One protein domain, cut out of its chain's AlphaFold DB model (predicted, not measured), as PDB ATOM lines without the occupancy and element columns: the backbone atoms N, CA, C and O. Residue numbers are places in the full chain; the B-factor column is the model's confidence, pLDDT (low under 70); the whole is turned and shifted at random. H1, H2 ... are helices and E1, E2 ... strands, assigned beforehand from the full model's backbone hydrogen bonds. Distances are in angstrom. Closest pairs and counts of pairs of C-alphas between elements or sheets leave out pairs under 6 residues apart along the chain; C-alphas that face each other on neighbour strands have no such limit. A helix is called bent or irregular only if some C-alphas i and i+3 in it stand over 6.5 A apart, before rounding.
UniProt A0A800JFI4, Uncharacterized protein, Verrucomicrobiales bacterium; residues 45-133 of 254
ATOM      1  N   LYS A  45     -45.914 -35.971  -3.427       69.25
ATOM      2  CA  LYS A  45     -46.669 -35.283  -4.486       69.25
ATOM      3  C   LYS A  45     -46.686 -33.766  -4.285       69.25
ATOM      4  O   LYS A  45     -46.699 -33.018  -5.266       69.25
ATOM      5  N   GLY A  46     -46.661 -33.316  -3.030       57.16
ATOM      6  CA  GLY A  46     -46.483 -31.908  -2.665       57.16
ATOM      7  C   GLY A  46     -47.453 -31.348  -1.641       57.16
ATOM      8  O   GLY A  46     -47.141 -30.322  -1.053       57.16
ATOM      9  N   ASP A  47     -48.581 -32.012  -1.383       60.97
ATOM     10  CA  ASP A  47     -49.435 -31.603  -0.266       60.97
ATOM     11  C   ASP A  47     -48.819 -32.156   1.019       60.97
ATOM     12  O   ASP A  47     -48.737 -33.377   1.160       60.97
ATOM     13  N   VAL A  48     -48.395 -31.276   1.926       64.06
ATOM     14  CA  VAL A  48     -47.837 -31.615   3.244       64.06
ATOM     15  C   VAL A  48     -48.771 -31.075   4.325       64.06
ATOM     16  O   VAL A  48     -49.338 -29.991   4.191       64.06
ATOM     17  N   VAL A  49     -48.942 -31.832   5.400       63.25
ATOM     18  CA  VAL A  49     -49.638 -31.424   6.614       63.25
ATOM     19  C   VAL A  49     -48.723 -31.650   7.806       63.25
ATOM     20  O   VAL A  49     -48.103 -32.699   7.934       63.25
ATOM     21  N   LEU A  50     -48.658 -30.656   8.680       68.38
ATOM     22  CA  LEU A  50     -48.068 -30.749  10.004       68.38
ATOM     23  C   LEU A  50     -49.095 -30.176  10.975       68.38
ATOM     24  O   LEU A  50     -49.592 -29.068  10.771       68.38
ATOM     25  N   SER A  51     -49.461 -30.944  11.989       64.81
ATOM     26  CA  SER A  51     -50.443 -30.553  12.987       64.81
ATOM     27  C   SER A  51     -50.027 -31.080  14.346       64.81
ATOM     28  O   SER A  51     -49.920 -32.289  14.531       64.81
ATOM     29  N   TRP A  52     -49.883 -30.165  15.296       67.00
ATOM     30  CA  TRP A  52     -49.961 -30.460  16.720       67.00
ATOM     31  C   TRP A  52     -51.325 -30.010  17.236       67.00
ATOM     32  O   TRP A  52     -51.789 -28.903  16.931       67.00
ATOM     33  N   ASP A  53     -52.025 -30.890  17.944       61.56
ATOM     34  CA  ASP A  53     -53.397 -30.623  18.379       61.56
ATOM     35  C   ASP A  53     -53.726 -31.032  19.814       61.56
ATOM     36  O   ASP A  53     -54.807 -30.677  20.286       61.56
ATOM     37  N   SER A  54     -52.815 -31.700  20.519       61.91
ATOM     38  CA  SER A  54     -52.915 -31.887  21.964       61.91
ATOM     39  C   SER A  54     -51.562 -32.146  22.605       61.91
ATOM     40  O   SER A  54     -50.621 -32.584  21.948       61.91
ATOM     41  N   LEU A  55     -51.511 -31.944  23.910       60.59
ATOM     42  CA  LEU A  55     -50.486 -32.449  24.803       60.59
ATOM     43  C   LEU A  55     -51.237 -32.942  26.041       60.59
ATOM     44  O   LEU A  55     -52.039 -32.202  26.602       60.59
ATOM     45  N   GLU A  56     -51.084 -34.215  26.385       63.19
ATOM     46  CA  GLU A  56     -51.788 -34.853  27.498       63.19
ATOM     47  C   GLU A  56     -50.757 -35.483  28.429       63.19
ATOM     48  O   GLU A  56     -49.889 -36.224  27.975       63.19
ATOM     49  N   MET A  57     -50.853 -35.219  29.731       62.03
ATOM     50  CA  MET A  57     -50.033 -35.913  30.720       62.03
ATOM     51  C   MET A  57     -50.638 -37.293  30.967       62.03
ATOM     52  O   MET A  57     -51.742 -37.413  31.498       62.03
ATOM     53  N   ALA A  58     -49.939 -38.340  30.539       63.34
ATOM     54  CA  ALA A  58     -50.347 -39.718  30.768       63.34
ATOM     55  C   ALA A  58     -49.453 -40.348  31.833       63.34
ATOM     56  O   ALA A  58     -48.241 -40.150  31.817       63.34
ATOM     57  N   GLU A  59     -50.031 -41.135  32.739       60.97
ATOM     58  CA  GLU A  59     -49.228 -41.942  33.660       60.97
ATOM     59  C   GLU A  59     -48.327 -42.896  32.864       60.97
ATOM     60  O   GLU A  59     -48.799 -43.662  32.017       60.97
ATOM     61  N   GLY A  60     -47.023 -42.815  33.120       61.69
ATOM     62  CA  GLY A  60     -46.012 -43.741  32.629       61.69
ATOM     63  C   GLY A  60     -45.258 -44.394  33.785       61.69
ATOM     64  O   GLY A  60     -45.363 -43.972  34.938       61.69
ATOM     65  N   ASP A  61     -44.442 -45.399  33.465       60.12
ATOM     66  CA  ASP A  61     -43.711 -46.219  34.447       60.12
ATOM     67  C   ASP A  61     -42.721 -45.425  35.329       60.12
ATOM     68  O   ASP A  61     -42.248 -45.929  36.346       60.12
ATOM     69  N   PHE A  62     -42.428 -44.173  34.964       53.22
ATOM     70  CA  PHE A  62     -41.533 -43.261  35.688       53.22
ATOM     71  C   PHE A  62     -42.216 -41.949  36.122       53.22
ATOM     72  O   PHE A  62     -41.532 -40.971  36.413       53.22
ATOM     73  N   GLY A  63     -43.554 -41.916  36.169       53.31
ATOM     74  CA  GLY A  63     -44.356 -40.729  36.490       53.31
ATOM     75  C   GLY A  63     -45.126 -40.174  35.283       53.31
ATOM     76  O   GLY A  63     -45.128 -40.798  34.218       53.31
ATOM     77  N   PRO A  64     -45.820 -39.031  35.433       57.78
ATOM     78  CA  PRO A  64     -46.550 -38.389  34.342       57.78
ATOM     79  C   PRO A  64     -45.620 -38.056  33.166       57.78
ATOM     80  O   PRO A  64     -44.653 -37.315  33.324       57.78
ATOM     81  N   GLN A  65     -45.904 -38.612  31.987       56.28
ATOM     82  CA  GLN A  65     -45.154 -38.381  30.753       56.28
ATOM     83  C   GLN A  65     -46.017 -37.636  29.725       56.28
ATOM     84  O   GLN A  65     -47.193 -37.976  29.543       56.28
ATOM     85  N   PRO A  66     -45.448 -36.651  29.009       56.09
ATOM     86  CA  PRO A  66     -46.169 -35.908  27.987       56.09
ATOM     87  C   PRO A  66     -46.459 -36.792  26.766       56.09
ATOM     88  O   PRO A  66     -45.553 -37.269  26.083       56.09
ATOM     89  N   LYS A  67     -47.741 -36.967  26.441       63.59
ATOM     90  CA  LYS A  67     -48.217 -37.565  25.190       63.59
ATOM     91  C   LYS A  67     -48.703 -36.484  24.245       63.59
ATOM     92  O   LYS A  67     -49.709 -35.817  24.479       63.59
ATOM     93  N   VAL A  68     -47.998 -36.336  23.133       63.19
ATOM     94  CA  VAL A  68     -48.324 -35.330  22.123       63.19
ATOM     95  C   VAL A  68     -49.399 -35.867  21.169       63.19
ATOM     96  O   VAL A  68     -49.406 -37.035  20.785       63.19
ATOM     97  N   GLY A  69     -50.331 -35.016  20.758       68.25
ATOM     98  CA  GLY A  69     -51.223 -35.218  19.620       68.25
ATOM     99  C   GLY A  69     -50.572 -34.612  18.390       68.25
ATOM    100  O   GLY A  69     -50.488 -33.390  18.272       68.25
ATOM    101  N   PHE A  70     -50.067 -35.463  17.501       73.12
ATOM    102  CA  PHE A  70     -49.276 -35.044  16.350       73.12
ATOM    103  C   PHE A  70     -49.691 -35.790  15.086       73.12
ATOM    104  O   PHE A  70     -49.895 -37.006  15.096       73.12
ATOM    105  N   VAL A  71     -49.759 -35.056  13.979       72.50
ATOM    106  CA  VAL A  71     -49.888 -35.591  12.626       72.50
ATOM    107  C   VAL A  71     -48.951 -34.806  11.720       72.50
ATOM    108  O   VAL A  71     -49.206 -33.645  11.407       72.50
ATOM    109  N   PHE A  72     -47.901 -35.455  11.242       74.31
ATOM    110  CA  PHE A  72     -47.199 -35.047  10.035       74.31
ATOM    111  C   PHE A  72     -47.594 -35.986   8.909       74.31
ATOM    112  O   PHE A  72     -47.733 -37.187   9.113       74.31
ATOM    113  N   GLY A  73     -47.775 -35.479   7.704       69.81
ATOM    114  CA  GLY A  73     -47.997 -36.343   6.564       69.81
ATOM    115  C   GLY A  73     -47.914 -35.607   5.258       69.81
ATOM    116  O   GLY A  73     -47.945 -34.381   5.195       69.81
ATOM    117  N   PHE A  74     -47.817 -36.372   4.191       67.12
ATOM    118  CA  PHE A  74     -47.776 -35.826   2.855       67.12
ATOM    119  C   PHE A  74     -48.452 -36.772   1.876       67.12
ATOM    120  O   PHE A  74     -48.504 -37.991   2.052       67.12
ATOM    121  N   THR A  75     -48.991 -36.192   0.815       71.94
ATOM    122  CA  THR A  75     -49.519 -36.967  -0.305       71.94
ATOM    123  C   THR A  75     -48.383 -37.645  -1.051       71.94
ATOM    124  O   THR A  75     -47.333 -37.045  -1.284       71.94
ATOM    125  N   VAL A  76     -48.600 -38.895  -1.448       74.00
ATOM    126  CA  VAL A  76     -47.579 -39.718  -2.099       74.00
ATOM    127  C   VAL A  76     -47.823 -39.755  -3.606       74.00
ATOM    128  O   VAL A  76     -48.943 -39.983  -4.067       74.00
ATOM    129  N   GLU A  77     -46.772 -39.502  -4.384       80.75
ATOM    130  CA  GLU A  77     -46.754 -39.680  -5.838       80.75
ATOM    131  C   GLU A  77     -46.135 -41.027  -6.227       80.75
ATOM    132  O   GLU A  77     -46.691 -41.722  -7.073       80.75
ATOM    133  N   ASN A  78     -45.035 -41.427  -5.577       85.00
ATOM    134  CA  ASN A  78     -44.359 -42.700  -5.828       85.00
ATOM    135  C   ASN A  78     -44.498 -43.666  -4.641       85.00
ATOM    136  O   ASN A  78     -43.669 -43.687  -3.731       85.00
ATOM    137  N   TRP A  79     -45.540 -44.500  -4.674       86.88
ATOM    138  CA  TRP A  79     -45.790 -45.506  -3.637       86.88
ATOM    139  C   TRP A  79     -44.779 -46.652  -3.623       86.88
ATOM    140  O   TRP A  79     -44.599 -47.271  -2.581       86.88
ATOM    141  N   VAL A  80     -44.093 -46.933  -4.735       92.56
ATOM    142  CA  VAL A  80     -43.047 -47.967  -4.763       92.56
ATOM    143  C   VAL A  80     -41.866 -47.523  -3.901       92.56
ATOM    144  O   VAL A  80     -41.461 -48.250  -2.997       92.56
ATOM    145  N   ALA A  81     -41.382 -46.296  -4.113       87.75
ATOM    146  CA  ALA A  81     -40.320 -45.711  -3.295       87.75
ATOM    147  C   ALA A  81     -40.774 -45.478  -1.845       87.75
ATOM    148  O   ALA A  81     -40.032 -45.787  -0.917       87.75
ATOM    149  N   ALA A  82     -42.013 -45.018  -1.629       84.62
ATOM    150  CA  ALA A  82     -42.553 -44.831  -0.280       84.62
ATOM    151  C   ALA A  82     -42.629 -46.153   0.497       84.62
ATOM    152  O   ALA A  82     -42.243 -46.197   1.659       84.62
ATOM    153  N   ASN A  83     -43.063 -47.239  -0.151       90.00
ATOM    154  CA  ASN A  83     -43.094 -48.565   0.462       90.00
ATOM    155  C   ASN A  83     -41.688 -49.084   0.769       90.00
ATOM    156  O   ASN A  83     -41.491 -49.706   1.808       90.00
ATOM    157  N   LYS A  84     -40.704 -48.827  -0.099       90.31
ATOM    158  CA  LYS A  84     -39.304 -49.177   0.177       90.31
ATOM    159  C   LYS A  84     -38.776 -48.418   1.399       90.31
ATOM    160  O   LYS A  84     -38.162 -49.035   2.259       90.31
ATOM    161  N   LEU A  85     -39.100 -47.125   1.512       84.62
ATOM    162  CA  LEU A  85     -38.713 -46.280   2.643       84.62
ATOM    163  C   LEU A  85     -39.326 -46.785   3.950       84.62
ATOM    164  O   LEU A  85     -38.598 -47.084   4.887       84.62
ATOM    165  N   ILE A  86     -40.656 -46.912   4.018       85.25
ATOM    166  CA  ILE A  86     -41.324 -47.284   5.273       85.25
ATOM    167  C   ILE A  86     -40.991 -48.706   5.702       85.25
ATOM    168  O   ILE A  86     -41.035 -48.974   6.889       85.25
ATOM    169  N   ASN A  87     -40.651 -49.613   4.784       87.94
ATOM    170  CA  ASN A  87     -40.252 -50.979   5.130       87.94
ATOM    171  C   ASN A  87     -38.732 -51.133   5.311       87.94
ATOM    172  O   ASN A  87     -38.253 -52.259   5.453       87.94
ATOM    173  N   ASN A  88     -37.966 -50.038   5.300       85.50
ATOM    174  CA  ASN A  88     -36.538 -50.082   5.582       85.50
ATOM    175  C   ASN A  88     -36.304 -50.568   7.036       85.50
ATOM    176  O   ASN A  88     -36.914 -50.010   7.953       85.50
ATOM    177  N   PRO A  89     -35.437 -51.575   7.270       84.50
ATOM    178  CA  PRO A  89     -35.215 -52.141   8.604       84.50
ATOM    179  C   PRO A  89     -34.747 -51.126   9.653       84.50
ATOM    180  O   PRO A  89     -35.305 -51.098  10.747       84.50
ATOM    181  N   ASN A  90     -33.795 -50.254   9.305       75.44
ATOM    182  CA  ASN A  90     -33.254 -49.242  10.217       75.44
ATOM    183  C   ASN A  90     -34.333 -48.220  10.600       75.44
ATOM    184  O   ASN A  90     -34.466 -47.826  11.759       75.44
ATOM    185  N   LEU A  91     -35.154 -47.817   9.625       77.25
ATOM    186  CA  LEU A  91     -36.270 -46.910   9.871       77.25
ATOM    187  C   LEU A  91     -37.355 -47.567  10.734       77.25
ATOM    188  O   LEU A  91     -37.911 -46.920  11.617       77.25
ATOM    189  N   GLN A  92     -37.653 -48.846  10.502       80.06
ATOM    190  CA  GLN A  92     -38.609 -49.611  11.305       80.06
ATOM    191  C   GLN A  92     -38.138 -49.788  12.748       80.06
ATOM    192  O   GLN A  92     -38.947 -49.651  13.661       80.06
ATOM    193  N   GLU A  93     -36.848 -50.025  12.967       74.50
ATOM    194  CA  GLU A  93     -36.263 -50.108  14.305       74.50
ATOM    195  C   GLU A  93     -36.392 -48.777  15.058       74.50
ATOM    196  O   GLU A  93     -36.952 -48.736  16.158       74.50
ATOM    197  N   GLY A  94     -35.986 -47.666  14.432       70.75
ATOM    198  CA  GLY A  94     -36.141 -46.332  15.018       70.75
ATOM    199  C   GLY A  94     -37.605 -45.987  15.309       70.75
ATOM    200  O   GLY A  94     -37.936 -45.453  16.369       70.75
ATOM    201  N   MET A  95     -38.518 -46.356  14.413       75.00
ATOM    202  CA  MET A  95     -39.950 -46.122  14.602       75.00
ATOM    203  C   MET A  95     -40.583 -47.035  15.651       75.00
ATOM    204  O   MET A  95     -41.500 -46.600  16.343       75.00
ATOM    205  N   ALA A  96     -40.102 -48.265  15.823       74.56
ATOM    206  CA  ALA A  96     -40.534 -49.139  16.911       74.56
ATOM    207  C   ALA A  96     -40.150 -48.547  18.274       74.56
ATOM    208  O   ALA A  96     -40.966 -48.551  19.198       74.56
ATOM    209  N   MET A  97     -38.952 -47.962  18.376       68.19
ATOM    210  CA  MET A  97     -38.508 -47.236  19.566       68.19
ATOM    211  C   MET A  97     -39.393 -46.009  19.840       68.19
ATOM    212  O   MET A  97     -39.906 -45.845  20.949       68.19
ATOM    213  N   LEU A  98     -39.638 -45.176  18.822       66.62
ATOM    214  CA  LEU A  98     -40.506 -43.996  18.928       66.62
ATOM    215  C   LEU A  98     -41.953 -44.358  19.289       66.62
ATOM    216  O   LEU A  98     -42.596 -43.645  20.062       66.62
ATOM    217  N   LYS A  99     -42.454 -45.488  18.788       75.06
ATOM    218  CA  LYS A  99     -43.765 -46.017  19.161       75.06
ATOM    219  C   LYS A  99     -43.798 -46.445  20.624       75.06
ATOM    220  O   LYS A  99     -44.738 -46.093  21.326       75.06
ATOM    221  N   GLY A 100     -42.781 -47.168  21.089       64.69
ATOM    222  CA  GLY A 100     -42.699 -47.631  22.475       64.69
ATOM    223  C   GLY A 100     -42.600 -46.493  23.494       64.69
ATOM    224  O   GLY A 100     -43.225 -46.573  24.544       64.69
ATOM    225  N   MET A 101     -41.856 -45.429  23.176       63.91
ATOM    226  CA  MET A 101     -41.630 -44.315  24.107       63.91
ATOM    227  C   MET A 101     -42.700 -43.224  24.025       63.91
ATOM    228  O   MET A 101     -43.132 -42.703  25.046       63.91
ATOM    229  N   LEU A 102     -43.109 -42.847  22.810       63.50
ATOM    230  CA  LEU A 102     -43.917 -41.646  22.566       63.50
ATOM    231  C   LEU A 102     -45.241 -41.950  21.853       63.50
ATOM    232  O   LEU A 102     -45.998 -41.032  21.537       63.50
ATOM    233  N   GLY A 103     -45.524 -43.223  21.556       70.56
ATOM    234  CA  GLY A 103     -46.701 -43.619  20.781       70.56
ATOM    235  C   GLY A 103     -46.675 -43.107  19.339       70.56
ATOM    236  O   GLY A 103     -47.730 -42.983  18.722       70.56
ATOM    237  N   ILE A 104     -45.501 -42.751  18.800       77.31
ATOM    238  CA  ILE A 104     -45.343 -42.217  17.440       77.31
ATOM    239  C   ILE A 104     -45.148 -43.370  16.454       77.31
ATOM    240  O   ILE A 104     -44.277 -44.213  16.632       77.31
ATOM    241  N   GLN A 105     -45.923 -43.393  15.374       78.38
ATOM    242  CA  GLN A 105     -45.890 -44.458  14.376       78.38
ATOM    243  C   GLN A 105     -46.172 -43.953  12.963       78.38
ATOM    244  O   GLN A 105     -46.723 -42.869  12.760       78.38
ATOM    245  N   PHE A 106     -45.835 -44.781  11.973       81.56
ATOM    246  CA  PHE A 106     -46.346 -44.589  10.624       81.56
ATOM    247  C   PHE A 106     -47.836 -44.909  10.567       81.56
ATOM    248  O   PHE A 106     -48.307 -45.889  11.143       81.56
ATOM    249  N   ALA A 107     -48.564 -44.114   9.798       82.56
ATOM    250  CA  ALA A 107     -49.918 -44.419   9.384       82.56
ATOM    251  C   ALA A 107     -50.081 -44.044   7.910       82.56
ATOM    252  O   ALA A 107     -49.413 -43.146   7.405       82.56
ATOM    253  N   GLN A 108     -50.953 -44.741   7.187       79.12
ATOM    254  CA  GLN A 108     -51.142 -44.496   5.761       79.12
ATOM    255  C   GLN A 108     -52.595 -44.678   5.352       79.12
ATOM    256  O   GLN A 108     -53.341 -45.444   5.959       79.12
ATOM    257  N   ASN A 109     -52.971 -43.998   4.277       77.12
ATOM    258  CA  ASN A 109     -54.194 -44.273   3.536       77.12
ATOM    259  C   ASN A 109     -53.871 -44.384   2.039       77.12
ATOM    260  O   ASN A 109     -52.715 -44.325   1.634       77.12
ATOM    261  N   GLN A 110     -54.894 -44.501   1.191       71.38
ATOM    262  CA  GLN A 110     -54.713 -44.688  -0.256       71.38
ATOM    263  C   GLN A 110     -53.940 -43.559  -0.973       71.38
ATOM    264  O   GLN A 110     -53.528 -43.736  -2.118       71.38
ATOM    265  N   LYS A 111     -53.796 -42.373  -0.364       70.31
ATOM    266  CA  LYS A 111     -53.251 -41.169  -1.022       70.31
ATOM    267  C   LYS A 111     -52.071 -40.528  -0.297       70.31
ATOM    268  O   LYS A 111     -51.381 -39.714  -0.911       70.31
ATOM    269  N   ALA A 112     -51.861 -40.834   0.978       75.31
ATOM    270  CA  ALA A 112     -50.892 -40.141   1.812       75.31
ATOM    271  C   ALA A 112     -50.245 -41.064   2.848       75.31
ATOM    272  O   ALA A 112     -50.864 -42.018   3.328       75.31
ATOM    273  N   LEU A 113     -49.007 -40.718   3.189       76.00
ATOM    274  CA  LEU A 113     -48.221 -41.302   4.266       76.00
ATOM    275  C   LEU A 113     -48.143 -40.294   5.414       76.00
ATOM    276  O   LEU A 113     -48.035 -39.089   5.177       76.00
ATOM    277  N   PHE A 114     -48.197 -40.790   6.643       77.56
ATOM    278  CA  PHE A 114     -48.208 -39.994   7.859       77.56
ATOM    279  C   PHE A 114     -47.245 -40.565   8.900       77.56
ATOM    280  O   PHE A 114     -47.062 -41.778   8.991       77.56
ATOM    281  N   ILE A 115     -46.690 -39.679   9.718       79.00
ATOM    282  CA  ILE A 115     -46.071 -39.971  11.010       79.00
ATOM    283  C   ILE A 115     -46.978 -39.330  12.053       79.00
ATOM    284  O   ILE A 115     -47.296 -38.144  11.966       79.00
ATOM    285  N   THR A 116     -47.464 -40.116  13.000       78.56
ATOM    286  CA  THR A 116     -48.545 -39.677  13.874       78.56
ATOM    287  C   THR A 116     -48.521 -40.385  15.214       78.56
ATOM    288  O   THR A 116     -47.937 -41.459  15.331       78.56
ATOM    289  N   THR A 117     -49.153 -39.800  16.225       78.06
ATOM    290  CA  THR A 117     -49.287 -40.447  17.532       78.06
ATOM    291  C   THR A 117     -50.488 -41.397  17.566       78.06
ATOM    292  O   THR A 117     -51.385 -41.312  16.721       78.06
ATOM    293  N   ASP A 118     -50.530 -42.319  18.533       77.56
ATOM    294  CA  ASP A 118     -51.598 -43.327  18.679       77.56
ATOM    295  C   ASP A 118     -53.013 -42.735  18.615       77.56
ATOM    296  O   ASP A 118     -53.909 -43.325  18.009       77.56
ATOM    297  N   LYS A 119     -53.188 -41.522  19.153       73.88
ATOM    298  CA  LYS A 119     -54.441 -40.756  19.124       73.88
ATOM    299  C   LYS A 119     -55.039 -40.615  17.721       73.88
ATOM    300  O   LYS A 119     -56.257 -40.615  17.562       73.88
ATOM    301  N   HIS A 120     -54.188 -40.489  16.708       71.38
ATOM    302  CA  HIS A 120     -54.576 -40.142  15.340       71.38
ATOM    303  C   HIS A 120     -54.404 -41.288  14.347       71.38
ATOM    304  O   HIS A 120     -54.967 -41.230  13.254       71.38
ATOM    305  N   ALA A 121     -53.682 -42.348  14.716       72.06
ATOM    306  CA  ALA A 121     -53.373 -43.464  13.826       72.06
ATOM    307  C   ALA A 121     -54.625 -44.159  13.262       72.06
ATOM    308  O   ALA A 121     -54.688 -44.424  12.059       72.06
ATOM    309  N   GLY A 122     -55.649 -44.383  14.095       70.31
ATOM    310  CA  GLY A 122     -56.927 -44.961  13.654       70.31
ATOM    311  C   GLY A 122     -57.650 -44.073  12.635       70.31
ATOM    312  O   GLY A 122     -58.014 -44.529  11.553       70.31
ATOM    313  N   ALA A 123     -57.757 -42.773  12.927       67.56
ATOM    314  CA  ALA A 123     -58.388 -41.812  12.025       67.56
ATOM    315  C   ALA A 123     -57.614 -41.657  10.699       67.56
ATOM    316  O   ALA A 123     -58.215 -41.517   9.634       67.56
ATOM    317  N   VAL A 124     -56.275 -41.718  10.728       67.50
ATOM    318  CA  VAL A 124     -55.457 -41.745   9.503       67.50
ATOM    319  C   VAL A 124     -55.814 -42.957   8.640       67.50
ATOM    320  O   VAL A 124     -56.058 -42.786   7.442       67.50
ATOM    321  N   ALA A 125     -55.838 -44.154   9.233       66.06
ATOM    322  CA  ALA A 125     -56.061 -45.413   8.519       66.06
ATOM    323  C   ALA A 125     -57.449 -45.474   7.862       66.06
ATOM    324  O   ALA A 125     -57.589 -45.943   6.733       66.06
ATOM    325  N   GLU A 126     -58.464 -44.922   8.524       66.94
ATOM    326  CA  GLU A 126     -59.828 -44.814   7.997       66.94
ATOM    327  C   GLU A 126     -59.991 -43.694   6.953       66.94
ATOM    328  O   GLU A 126     -61.053 -43.543   6.347       66.94
ATOM    329  N   GLY A 127     -58.952 -42.880   6.724       58.81
ATOM    330  CA  GLY A 127     -59.027 -41.689   5.875       58.81
ATOM    331  C   GLY A 127     -59.910 -40.580   6.461       58.81
ATOM    332  O   GLY A 127     -60.277 -39.641   5.753       58.81
ATOM    333  N   THR A 128     -60.255 -40.691   7.745       59.97
ATOM    334  CA  THR A 128     -61.100 -39.770   8.511       59.97
ATOM    335  C   THR A 128     -60.284 -38.772   9.321       59.97
ATOM    336  O   THR A 128     -60.882 -37.979  10.054       59.97
ATOM    337  N   THR A 129     -58.949 -38.784   9.164       54.84
ATOM    338  CA  THR A 129     -57.992 -37.945   9.888       54.84
ATOM    339  C   THR A 129     -58.566 -36.567  10.093       54.84
ATOM    340  O   THR A 129     -59.080 -35.979   9.133       54.84
ATOM    341  N   VAL A 130     -58.482 -36.059  11.328       48.59
ATOM    342  CA  VAL A 130     -58.886 -34.697  11.671       48.59
ATOM    343  C   VAL A 130     -58.194 -33.788  10.678       48.59
ATOM    344  O   VAL A 130     -57.012 -33.524  10.804       48.59
ATOM    345  N   ASN A 131     -58.904 -33.403   9.618       52.62
ATOM    346  CA  ASN A 131     -58.329 -32.581   8.579       52.62
ATOM    347  C   ASN A 131     -58.152 -31.217   9.251       52.62
ATOM    348  O   ASN A 131     -59.155 -30.508   9.404       52.62
ATOM    349  N   PRO A 132     -56.937 -30.852   9.708       50.25
ATOM    350  CA  PRO A 132     -56.757 -29.618  10.467       50.25
ATOM    351  C   PRO A 132     -56.979 -28.410   9.542       50.25
ATOM    352  O   PRO A 132     -57.223 -27.282   9.967       50.25
ATOM    353  N   ILE A 133     -56.973 -28.686   8.237       49.91
ATOM    354  CA  ILE A 133     -57.061 -27.775   7.124       49.91
ATOM    355  C   ILE A 133     -58.417 -28.036   6.428       49.91
ATOM    356  O   ILE A 133     -58.521 -28.666   5.371       49.91
TER     357      ILE A 133
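AT A GLANCE: This is residues 45 to 133 of the 254 residues of an uncharacterized protein of Verrucomicrobiales bacterium (UniProt A0A800JFI4). What shape do these atoms make? A four-stranded sheet forms the core, in which the long hairpin E1 and E2 runs past the short hairpin E3 and E4. H1 and H2 make an arch beside the E3 edge, and H3 packs along E4 on the opposite face from H2. What is the make-up? The printed part has 89 residues, with E1, E2, H1, H2, E3, E4 and H3 in chain order, class mixed, and the antiparallel sheet has the order E1, E2, E4, E3. The whole is compact, with a radius of gyration of the C-alphas of 13.7 A and spans of 42 by 33 by 19 A.

IN THESE COORDINATES: Where does the first hairpin run? E1, residues 45 to 60, begins at C-alpha 45 (-46.669, -35.283, -4.486), measures 38.1 A and bends by 75 degrees at residue 57. E2, residues 63 to 76, measures 38.7 A. What follows? H1 is residues 79 to 86, 10.1 A, and H2 is residues 89 to 102, 19.5 A. E3 is residues 104 to 108, 13.2 A, and E4 is residues 112 to 117, 15.8 A. H3, residues 118 to 125, measures 11.3 A and ends at C-alpha 125 (-56.061, -45.413, 8.519).

HOW THE PARTS SIT: How are the strands paired? E1 and E2 are antiparallel at 168 degrees, with N 51 and O 71 2.8 A apart, within hydrogen-bond range. E2 and E4 are antiparallel at 176 degrees, with N 72 and O 115 at 2.8 A, and the hairpin E3 and E4 is antiparallel at 156 degrees, with N 105 and O 116 at 2.8 A. E2, H1 H2 and E3 form a split strand-helix-strand unit, two strands running the same way with E4 between them, and its crossover is right-handed. Where are the helices? H1 only grazes the sheet with residues 79 to 86. H2 is on the sheet at a height of 6.0 A, only just over none of the strands, with 2 of its C-alphas falling on E3; its closest C-alphas to E3 are those of Leu 98 and Ile 104, 5.4 A. H3 is on the opposite face at a height of 7.3 A, over E4 and along it at 3 degrees on the local plane; its closest C-alphas to E3 are those of Ala 121 and Ala 107, 5.7 A. How well formed are the helix backbones? In H1 and H2 every O i to N i+4 pair is within hydrogen-bond range, and in H3 2 of 4 are. H3 is irregular, with C-alphas 119 and 122 7.3 A apart.

THE WHOLE: How large is it? The two C-alphas farthest apart, those of Gly 63 and Glu 77, are 42.4 A apart. Is the printed part continuous? It has no cut, and the six links between its elements are tight. Where is confidence low? The mean pLDDT of the printed part is 70.3, and residues 45 to 69 and 123 to 133 are among those under 70.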